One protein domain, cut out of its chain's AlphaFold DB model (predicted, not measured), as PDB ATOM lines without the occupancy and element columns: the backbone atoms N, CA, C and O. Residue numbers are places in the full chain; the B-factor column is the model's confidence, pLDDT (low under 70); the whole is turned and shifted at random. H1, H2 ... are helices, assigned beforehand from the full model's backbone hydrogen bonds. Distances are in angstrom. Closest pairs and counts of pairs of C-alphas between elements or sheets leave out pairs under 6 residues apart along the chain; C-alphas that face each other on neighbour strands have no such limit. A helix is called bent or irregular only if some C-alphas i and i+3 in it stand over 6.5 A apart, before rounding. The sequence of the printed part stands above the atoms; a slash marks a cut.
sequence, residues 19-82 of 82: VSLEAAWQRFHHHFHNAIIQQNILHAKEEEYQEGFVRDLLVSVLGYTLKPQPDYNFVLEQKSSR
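AT A GLANCE: This is residues 19 to 82 of the 82 residues of an uncharacterized protein of Ferruginibacter sp. BO-59 (UniProt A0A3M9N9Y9). Three helices make a loose, open triangular frame, nearly flat: H1 forms one side, the short H2 turns the corner, and H3 runs back until its last part, residues 56 to 61, meets H1. Residues 62 to 82, a long stretch with no named element, loop and then run out on the side of H3 away from H1, to Arg 82 at the far end of the longest axis. The printed part has 64 residues with three named helices, in the order H1, H2, H3, and no named strand; its class is all helix. The whole is loose, with a radius of gyration of the C-alphas of 13.6 A, and it is flat, spanning 39 by 32 by 14 A.

HOW THE PARTS SIT: H1, residues 19 to 32, and H2, residues 35 to 43, are close but not clearly touching, and their closest C-alphas, those of Phe 32 and Gln 38, are 6.5 A apart. They run the same way at a steep tilt of 63 degrees. H2 and H3, residues 46 to 61, are also close but not clearly touching, and their closest C-alphas, those of Ile 41 and Tyr 49, are 6.9 A apart. They run opposite ways at a tilt of 38 degrees, only just steep. H1 and H3 touch, with H3 doing so through residues 56 to 61 alone; the closest C-alphas, those of Ala 24 and Val 61, are 5.0 A apart. These two helices run opposite ways at a shallow tilt of 26 degrees. In H1 and H2 every O i to N i+4 pair is within hydrogen-bond range; in H3 it is 9 of 12.

IN THESE COORDINATES: H1 begins at C-alpha 19, at (51.453, 37.746, 62.589), and measures 19.8 A from first to last C-alpha. H2 begins at C-alpha 35, at (34.832, 29.929, 44.279), and measures 12.5 A. H3, the longest helix with 16 residues, measures 20.0 A and ends at C-alpha 61, at (49.062, 39.754, 49.710). H3 is irregular: C-alphas 48 and 51 are 7.4 A apart, against about 5 A in a regular helix.

THE WHOLE: The two C-alphas farthest apart, those of Val 19 and Arg 82, are 44.9 A apart, and Arg 82 is the chain's last residue. The printed part has no cut. The links H1 to H2 and H2 to H3 are both tight, with 2 residues each. Residues 33 to 39, of which 35 to 39 belong to H2, stand free, and so do residues 42 to 48, of which 46 to 48 belong to H3. The C-alphas of residues 62 to 82 lie 9 to 27 A from the mean of the C-alphas. The mean pLDDT of the printed part is 90.1, and residues 78 to 82 are under 70.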
ATOM      1  N   VAL A  19      52.546  36.768  62.645       93.56
ATOM      2  CA  VAL A  19      51.453  37.746  62.589       93.56
ATOM      3  C   VAL A  19      51.295  38.263  61.164       93.56
ATOM      4  O   VAL A  19      50.206  38.177  60.599       93.56
ATOM      5  N   SER A  20      52.389  38.727  60.551       91.50
ATOM      6  CA  SER A  20      52.380  39.134  59.145       91.50
ATOM      7  C   SER A  20      52.005  37.982  58.211       91.50
ATOM      8  O   SER A  20      51.294  38.208  57.231       91.50
ATOM      9  N   LEU A  21      52.460  36.758  58.498       92.25
ATOM     10  CA  LEU A  21      52.126  35.577  57.704       92.25
ATOM     11  C   LEU A  21      50.627  35.277  57.743       92.25
ATOM     12  O   LEU A  21      50.026  35.079  56.692       92.25
ATOM     13  N   GLU A  22      50.022  35.269  58.931       94.69
ATOM     14  CA  GLU A  22      48.588  35.021  59.080       94.69
ATOM     15  C   GLU A  22      47.774  36.111  58.375       94.69
ATOM     16  O   GLU A  22      46.847  35.810  57.632       94.69
ATOM     17  N   ALA A  23      48.161  37.381  58.519       95.12
ATOM     18  CA  ALA A  23      47.492  38.481  57.827       95.12
ATOM     19  C   ALA A  23      47.555  38.332  56.294       95.12
ATOM     20  O   ALA A  23      46.541  38.505  55.614       95.12
ATOM     21  N   ALA A  24      48.724  37.984  55.746       95.06
ATOM     22  CA  ALA A  24      48.886  37.719  54.319       95.06
ATOM     23  C   ALA A  24      48.064  36.497  53.878       95.06
ATOM     24  O   ALA A  24      47.383  36.544  52.853       95.06
ATOM     25  N   TRP A  25      48.060  35.430  54.680       95.56
ATOM     26  CA  TRP A  25      47.274  34.227  54.424       95.56
ATOM     27  C   TRP A  25      45.773  34.512  54.376       95.56
ATOM     28  O   TRP A  25      45.098  34.056  53.459       95.56
ATOM     29  N   GLN A  26      45.249  35.322  55.296       96.62
ATOM     30  CA  GLN A  26      43.837  35.702  55.296       96.62
ATOM     31  C   GLN A  26      43.455  36.501  54.043       96.62
ATOM     32  O   GLN A  26      42.416  36.233  53.440       96.62
ATOM     33  N   ARG A  27      44.308  37.432  53.591       96.56
ATOM     34  CA  ARG A  27      44.092  38.164  52.326       96.56
ATOM     35  C   ARG A  27      44.101  37.225  51.126       96.56
ATOM     36  O   ARG A  27      43.217  37.306  50.276       96.56
ATOM     37  N   PHE A  28      45.068  36.309  51.089       96.88
ATOM     38  CA  PHE A  28      45.164  35.302  50.040       96.88
ATOM     39  C   PHE A  28      43.911  34.427  50.011       96.88
ATOM     40  O   PHE A  28      43.276  34.293  48.971       96.88
ATOM     41  N   HIS A  29      43.519  33.883  51.161       96.50
ATOM     42  CA  HIS A  29      42.343  33.039  51.307       96.50
ATOM     43  C   HIS A  29      41.074  33.779  50.876       96.50
ATOM     44  O   HIS A  29      40.256  33.232  50.143       96.50
ATOM     45  N   HIS A  30      40.896  35.028  51.307       96.38
ATOM     46  CA  HIS A  30      39.710  35.810  50.975       96.38
ATOM     47  C   HIS A  30      39.510  35.961  49.460       96.38
ATOM     48  O   HIS A  30      38.388  35.826  48.973       96.38
ATOM     49  N   HIS A  31      40.593  36.194  48.717       95.19
ATOM     50  CA  HIS A  31      40.537  36.384  47.270       95.19
ATOM     51  C   HIS A  31      40.575  35.061  46.500       95.19
ATOM     52  O   HIS A  31      39.672  34.743  45.730       95.19
ATOM     53  N   PHE A  32      41.600  34.244  46.739       95.25
ATOM     54  CA  PHE A  32      41.899  33.067  45.929       95.25
ATOM     55  C   PHE A  32      41.145  31.802  46.355       95.25
ATOM     56  O   PHE A  32      41.095  30.866  45.561       95.25
ATOM     57  N   HIS A  33      40.530  31.736  47.546       95.38
ATOM     58  CA  HIS A  33      39.589  30.653  47.899       95.38
ATOM     59  C   HIS A  33      38.119  31.010  47.644       95.38
ATOM     60  O   HIS A  33      37.228  30.212  47.941       95.38
ATOM     61  N   ASN A  34      37.830  32.177  47.069       95.88
ATOM     62  CA  ASN A  34      36.479  32.484  46.630       95.88
ATOM     63  C   ASN A  34      36.166  31.709  45.339       95.88
ATOM     64  O   ASN A  34      36.762  31.964  44.292       95.88
ATOM     65  N   ALA A  35      35.205  30.785  45.405       96.50
ATOM     66  CA  ALA A  35      34.832  29.929  44.279       96.50
ATOM     67  C   ALA A  35      34.415  30.721  43.026       96.50
ATOM     68  O   ALA A  35      34.721  30.305  41.913       96.50
ATOM     69  N   ILE A  36      33.765  31.878  43.189       96.19
ATOM     70  CA  ILE A  36      33.350  32.729  42.063       96.19
ATOM     71  C   ILE A  36      34.581  33.342  41.390       96.19
ATOM     72  O   ILE A  36      34.694  33.319  40.167       96.19
ATOM     73  N   ILE A  37      35.529  33.846  42.187       94.31
ATOM     74  CA  ILE A  37      36.782  34.418  41.677       94.31
ATOM     75  C   ILE A  37      37.591  33.340  40.954       94.31
ATOM     76  O   ILE A  37      38.049  33.575  39.843       94.31
ATOM     77  N   GLN A  38      37.695  32.134  41.519       94.88
ATOM     78  CA  GLN A  38      38.369  31.011  40.864       94.88
ATOM     79  C   GLN A  38      37.758  30.682  39.497       94.88
ATOM     80  O   GLN A  38      38.499  30.539  38.528       94.88
ATOM     81  N   GLN A  39      36.427  30.595  39.395       96.44
ATOM     82  CA  GLN A  39      35.762  30.351  38.111       96.44
ATOM     83  C   GLN A  39      36.044  31.480  37.114       96.44
ATOM     84  O   GLN A  39      36.414  31.209  35.975       96.44
ATOM     85  N   ASN A  40      35.955  32.739  37.546       94.69
ATOM     86  CA  ASN A  40      36.252  33.880  36.682       94.69
ATOM     87  C   ASN A  40      37.699  33.850  36.167       94.69
ATOM     88  O   ASN A  40      37.918  34.084  34.984       94.69
ATOM     89  N   ILE A  41      38.671  33.509  37.020       93.69
ATOM     90  CA  ILE A  41      40.083  33.376  36.629       93.69
ATOM     91  C   ILE A  41      40.270  32.231  35.629       93.69
ATOM     92  O   ILE A  41      40.993  32.393  34.654       93.69
ATOM     93  N   LEU A  42      39.610  31.088  35.842       93.62
ATOM     94  CA  LEU A  42      39.685  29.939  34.932       93.62
ATOM     95  C   LEU A  42      39.097  30.239  33.545       93.62
ATOM     96  O   LEU A  42      39.531  29.647  32.559       93.62
ATOM     97  N   HIS A  43      38.109  31.131  33.471       95.50
ATOM     98  CA  HIS A  43      37.480  31.545  32.217       95.50
ATOM     99  C   HIS A  43      38.158  32.749  31.547       95.50
ATOM    100  O   HIS A  43      37.913  32.988  30.364       95.50
ATOM    101  N   ALA A  44      38.989  33.497  32.273       93.88
ATOM    102  CA  ALA A  44      39.706  34.652  31.751       93.88
ATOM    103  C   ALA A  44      40.907  34.233  30.893       93.88
ATOM    104  O   ALA A  44      41.576  33.230  31.152       93.88
ATOM    105  N   LYS A  45      41.224  35.037  29.877       93.38
ATOM    106  CA  LYS A  45      42.498  34.928  29.162       93.38
ATOM    107  C   LYS A  45      43.632  35.472  30.024       93.38
ATOM    108  O   LYS A  45      43.427  36.336  30.876       93.38
ATOM    109  N   GLU A  46      44.854  35.033  29.733       88.38
ATOM    110  CA  GLU A  46      46.058  35.542  30.399       88.38
ATOM    111  C   GLU A  46      46.143  37.071  30.308       88.38
ATOM    112  O   GLU A  46      46.274  37.729  31.331       88.38
ATOM    113  N   GLU A  47      45.930  37.656  29.127       88.62
ATOM    114  CA  GLU A  47      45.959  39.115  28.926       88.62
ATOM    115  C   GLU A  47      44.931  39.879  29.781       88.62
ATOM    116  O   GLU A  47      45.152  41.039  30.122       88.62
ATOM    117  N   GLU A  48      43.815  39.240  30.144       88.25
ATOM    118  CA  GLU A  48      42.734  39.862  30.917       88.25
ATOM    119  C   GLU A  48      43.015  39.834  32.422       88.25
ATOM    120  O   GLU A  48      42.588  40.737  33.142       88.25
ATOM    121  N   TYR A  49      43.731  38.815  32.911       93.19
ATOM    122  CA  TYR A  49      43.945  38.618  34.345       93.19
ATOM    123  C   TYR A  49      45.410  38.695  34.796       93.19
ATOM    124  O   TYR A  49      45.653  38.814  35.991       93.19
ATOM    125  N   GLN A  50      46.403  38.699  33.905       88.94
ATOM    126  CA  GLN A  50      47.825  38.730  34.285       88.94
ATOM    127  C   GLN A  50      48.162  39.960  35.147       88.94
ATOM    128  O   GLN A  50      48.827  39.832  36.177       88.94
ATOM    129  N   GLU A  51      47.662  41.146  34.782       90.44
ATOM    130  CA  GLU A  51      47.836  42.351  35.604       90.44
ATOM    131  C   GLU A  51      47.057  42.262  36.927       90.44
ATOM    132  O   GLU A  51      47.580  42.636  37.981       90.44
ATOM    133  N   GLY A  52      45.826  41.743  36.881       91.88
ATOM    134  CA  GLY A  52      44.998  41.518  38.068       91.88
ATOM    135  C   GLY A  52      45.702  40.612  39.075       91.88
ATOM    136  O   GLY A  52      45.897  40.996  40.222       91.88
ATOM    137  N   PHE A  53      46.227  39.480  38.612       93.25
ATOM    138  CA  PHE A  53      47.001  38.537  39.408       93.25
ATOM    139  C   PHE A  53      48.202  39.191  40.101       93.25
ATOM    140  O   PHE A  53      48.432  38.955  41.288       93.25
ATOM    141  N   VAL A  54      48.956  40.041  39.393       93.00
ATOM    142  CA  VAL A  54      50.071  40.791  39.992       93.00
ATOM    143  C   VAL A  54      49.581  41.675  41.136       93.00
ATOM    144  O   VAL A  54      50.194  41.699  42.205       93.00
ATOM    145  N   ARG A  55      48.487  42.409  40.935       92.69
ATOM    146  CA  ARG A  55      47.939  43.299  41.965       92.69
ATOM    147  C   ARG A  55      47.388  42.502  43.153       92.69
ATOM    148  O   ARG A  55      47.656  42.846  44.302       92.69
ATOM    149  N   ASP A  56      46.689  41.409  42.890       94.88
ATOM    150  CA  ASP A  56      46.024  40.619  43.922       94.88
ATOM    151  C   ASP A  56      47.017  39.806  44.759       94.88
ATOM    152  O   ASP A  56      46.881  39.725  45.979       94.88
ATOM    153  N   LEU A  57      48.057  39.241  44.142       95.31
ATOM    154  CA  LEU A  57      49.055  38.454  44.860       95.31
ATOM    155  C   LEU A  57      50.248  39.300  45.314       95.31
ATOM    156  O   LEU A  57      50.557  39.358  46.503       95.31
ATOM    157  N   LEU A  58      50.953  39.945  44.385       94.12
ATOM    158  CA  LEU A  58      52.213  40.605  44.725       94.12
ATOM    159  C   LEU A  58      51.957  41.877  45.533       94.12
ATOM    160  O   LEU A  58      52.596  42.084  46.559       94.12
ATOM    161  N   VAL A  59      50.990  42.700  45.137       93.75
ATOM    162  CA  VAL A  59      50.716  43.954  45.855       93.75
ATOM    163  C   VAL A  59      49.888  43.700  47.117       93.75
ATOM    164  O   VAL A  59      50.339  43.998  48.222       93.75
ATOM    165  N   SER A  60      48.695  43.115  46.988       93.81
ATOM    166  CA  SER A  60      47.743  43.010  48.106       93.81
ATOM    167  C   SER A  60      48.159  41.997  49.183       93.81
ATOM    168  O   SER A  60      48.058  42.286  50.384       93.81
ATOM    169  N   VAL A  61      48.661  40.824  48.777       94.94
ATOM    170  CA  VAL A  61      49.062  39.754  49.710       94.94
ATOM    171  C   VAL A  61      50.513  39.915  50.161       94.94
ATOM    172  O   VAL A  61      50.775  39.869  51.360       94.94
ATOM    173  N   LEU A  62      51.450  40.107  49.228       93.44
ATOM    174  CA  LEU A  62      52.887  40.129  49.535       93.44
ATOM    175  C   LEU A  62      53.460  41.530  49.806       93.44
ATOM    176  O   LEU A  62      54.601  41.630  50.250       93.44
ATOM    177  N   GLY A  63      52.692  42.601  49.585       92.75
ATOM    178  CA  GLY A  63      53.087  43.967  49.946       92.75
ATOM    179  C   GLY A  63      54.091  44.628  48.998       92.75
ATOM    180  O   GLY A  63      54.772  45.573  49.395       92.75
ATOM    181  N   TYR A  64      54.210  44.156  47.756       94.31
ATOM    182  CA  TYR A  64      55.002  44.849  46.739       94.31
ATOM    183  C   TYR A  64      54.343  46.169  46.332       94.31
ATOM    184  O   TYR A  64      53.124  46.309  46.331       94.31
ATOM    185  N   THR A  65      55.160  47.140  45.944       92.62
ATOM    186  CA  THR A  65      54.707  48.434  45.432       92.62
ATOM    187  C   THR A  65      54.931  48.461  43.928       92.62
ATOM    188  O   THR A  65      56.066  48.381  43.453       92.62
ATOM    189  N   LEU A  66      53.829  48.523  43.183       92.44
ATOM    190  CA  LEU A  66      53.825  48.521  41.725       92.44
ATOM    191  C   LEU A  66      54.267  49.890  41.181       92.44
ATOM    192  O   LEU A  66      54.083  50.926  41.808       92.44
ATOM    193  N   LYS A  67      54.848  49.928  39.983       88.81
ATOM    194  CA  LYS A  67      55.016  51.184  39.237       88.81
ATOM    195  C   LYS A  67      53.638  51.665  38.735       88.81
ATOM    196  O   LYS A  67      52.908  50.846  38.182       88.81
ATOM    197  N   PRO A  68      53.271  52.959  38.838       88.56
ATOM    198  CA  PRO A  68      54.109  54.133  39.101       88.56
ATOM    199  C   PRO A  68      54.015  54.684  40.531       88.56
ATOM    200  O   PRO A  68      54.272  55.872  40.729       88.56
ATOM    201  N   GLN A  69      53.610  53.881  41.519       89.62
ATOM    202  CA  GLN A  69      53.545  54.375  42.891       89.62
ATOM    203  C   GLN A  69      54.945  54.815  43.388       89.62
ATOM    204  O   GLN A  69      55.958  54.271  42.934       89.62
ATOM    205  N   PRO A  70      55.025  55.821  44.283       89.06
ATOM    206  CA  PRO A  70      56.284  56.212  44.913       89.06
ATOM    207  C   PRO A  70      56.972  55.011  45.567       89.06
ATOM    208  O   PRO A  70      56.293  54.139  46.103       89.06
ATOM    209  N   ASP A  71      58.304  54.964  45.498       91.62
ATOM    210  CA  ASP A  71      59.126  53.883  46.063       91.62
ATOM    211  C   ASP A  71      58.778  52.473  45.540       91.62
ATOM    212  O   ASP A  71      58.934  51.472  46.245       91.62
ATOM    213  N   TYR A  72      58.318  52.376  44.283       91.44
ATOM    214  CA  TYR A  72      58.018  51.087  43.660       91.44
ATOM    215  C   TYR A  72      59.220  50.135  43.698       91.44
ATOM    216  O   TYR A  72      60.358  50.496  43.397       91.44
ATOM    217  N   ASN A  73      58.939  48.875  44.015       91.25
ATOM    218  CA  ASN A  73      59.911  47.781  44.033       91.25
ATOM    219  C   ASN A  73      59.531  46.651  43.060       91.25
ATOM    220  O   ASN A  73      60.231  45.644  42.982       91.25
ATOM    221  N   PHE A  74      58.441  46.826  42.305       90.38
ATOM    222  CA  PHE A  74      57.964  45.874  41.315       90.38
ATOM    223  C   PHE A  74      57.450  46.585  40.052       90.38
ATOM    224  O   PHE A  74      56.820  47.642  40.113       90.38
ATOM    225  N   VAL A  75      57.716  45.996  38.886       87.56
ATOM    226  CA  VAL A  75      57.271  46.492  37.575       87.56
ATOM    227  C   VAL A  75      56.617  45.334  36.829       87.56
ATOM    228  O   VAL A  75      57.118  44.213  36.889       87.56
ATOM    229  N   LEU A  76      55.506  45.605  36.136       84.62
ATOM    230  CA  LEU A  76      54.876  44.623  35.253       84.62
ATOM    231  C   LEU A  76      55.844  44.170  34.163       84.62
ATOM    232  O   LEU A  76      56.767  44.897  33.780       84.62
ATOM    233  N   GLU A  77      55.609  42.967  33.650       79.06
ATOM    234  CA  GLU A  77      56.373  42.445  32.531       79.06
ATOM    235  C   GLU A  77      56.286  43.417  31.349       79.06
ATOM    236  O   GLU A  77      55.219  43.688  30.797       79.06
ATOM    237  N   GLN A  78      57.434  43.973  30.973       69.44
ATOM    238  CA  GLN A  78      57.555  44.739  29.747       69.44
ATOM    239  C   GLN A  78      57.849  43.741  28.641       69.44
ATOM    240  O   GLN A  78      58.943  43.171  28.590       69.44
ATOM    241  N   LYS A  79      56.881  43.533  27.745       63.03
ATOM    242  CA  LYS A  79      57.123  42.779  26.518       63.03
ATOM    243  C   LYS A  79      58.251  43.501  25.782       63.03
ATOM    244  O   LYS A  79      58.070  44.618  25.306       63.03
ATOM    245  N   SER A  80      59.441  42.903  25.765       53.00
ATOM    246  CA  SER A  80      60.579  43.473  25.049       53.00
ATOM    247  C   SER A  80      60.268  43.373  23.563       53.00
ATOM    248  O   SER A  80      60.438  42.315  22.960       53.00
ATOM    249  N   SER A  81      59.751  44.454  22.985       51.41
ATOM    250  CA  SER A  81      59.647  44.604  21.540       51.41
ATOM    251  C   SER A  81      61.073  44.618  20.993       51.41
ATOM    252  O   SER A  81      61.797  45.597  21.169       51.41
ATOM    253  N   ARG A  82      61.509  43.491  20.429       48.91
ATOM    254  CA  ARG A  82      62.615  43.479  19.472       48.91
ATOM    255  C   ARG A  82      62.096  43.922  18.116       48.91
ATOM    256  O   ARG A  82      60.947  43.544  17.798       48.91
TER     257      ARG A  82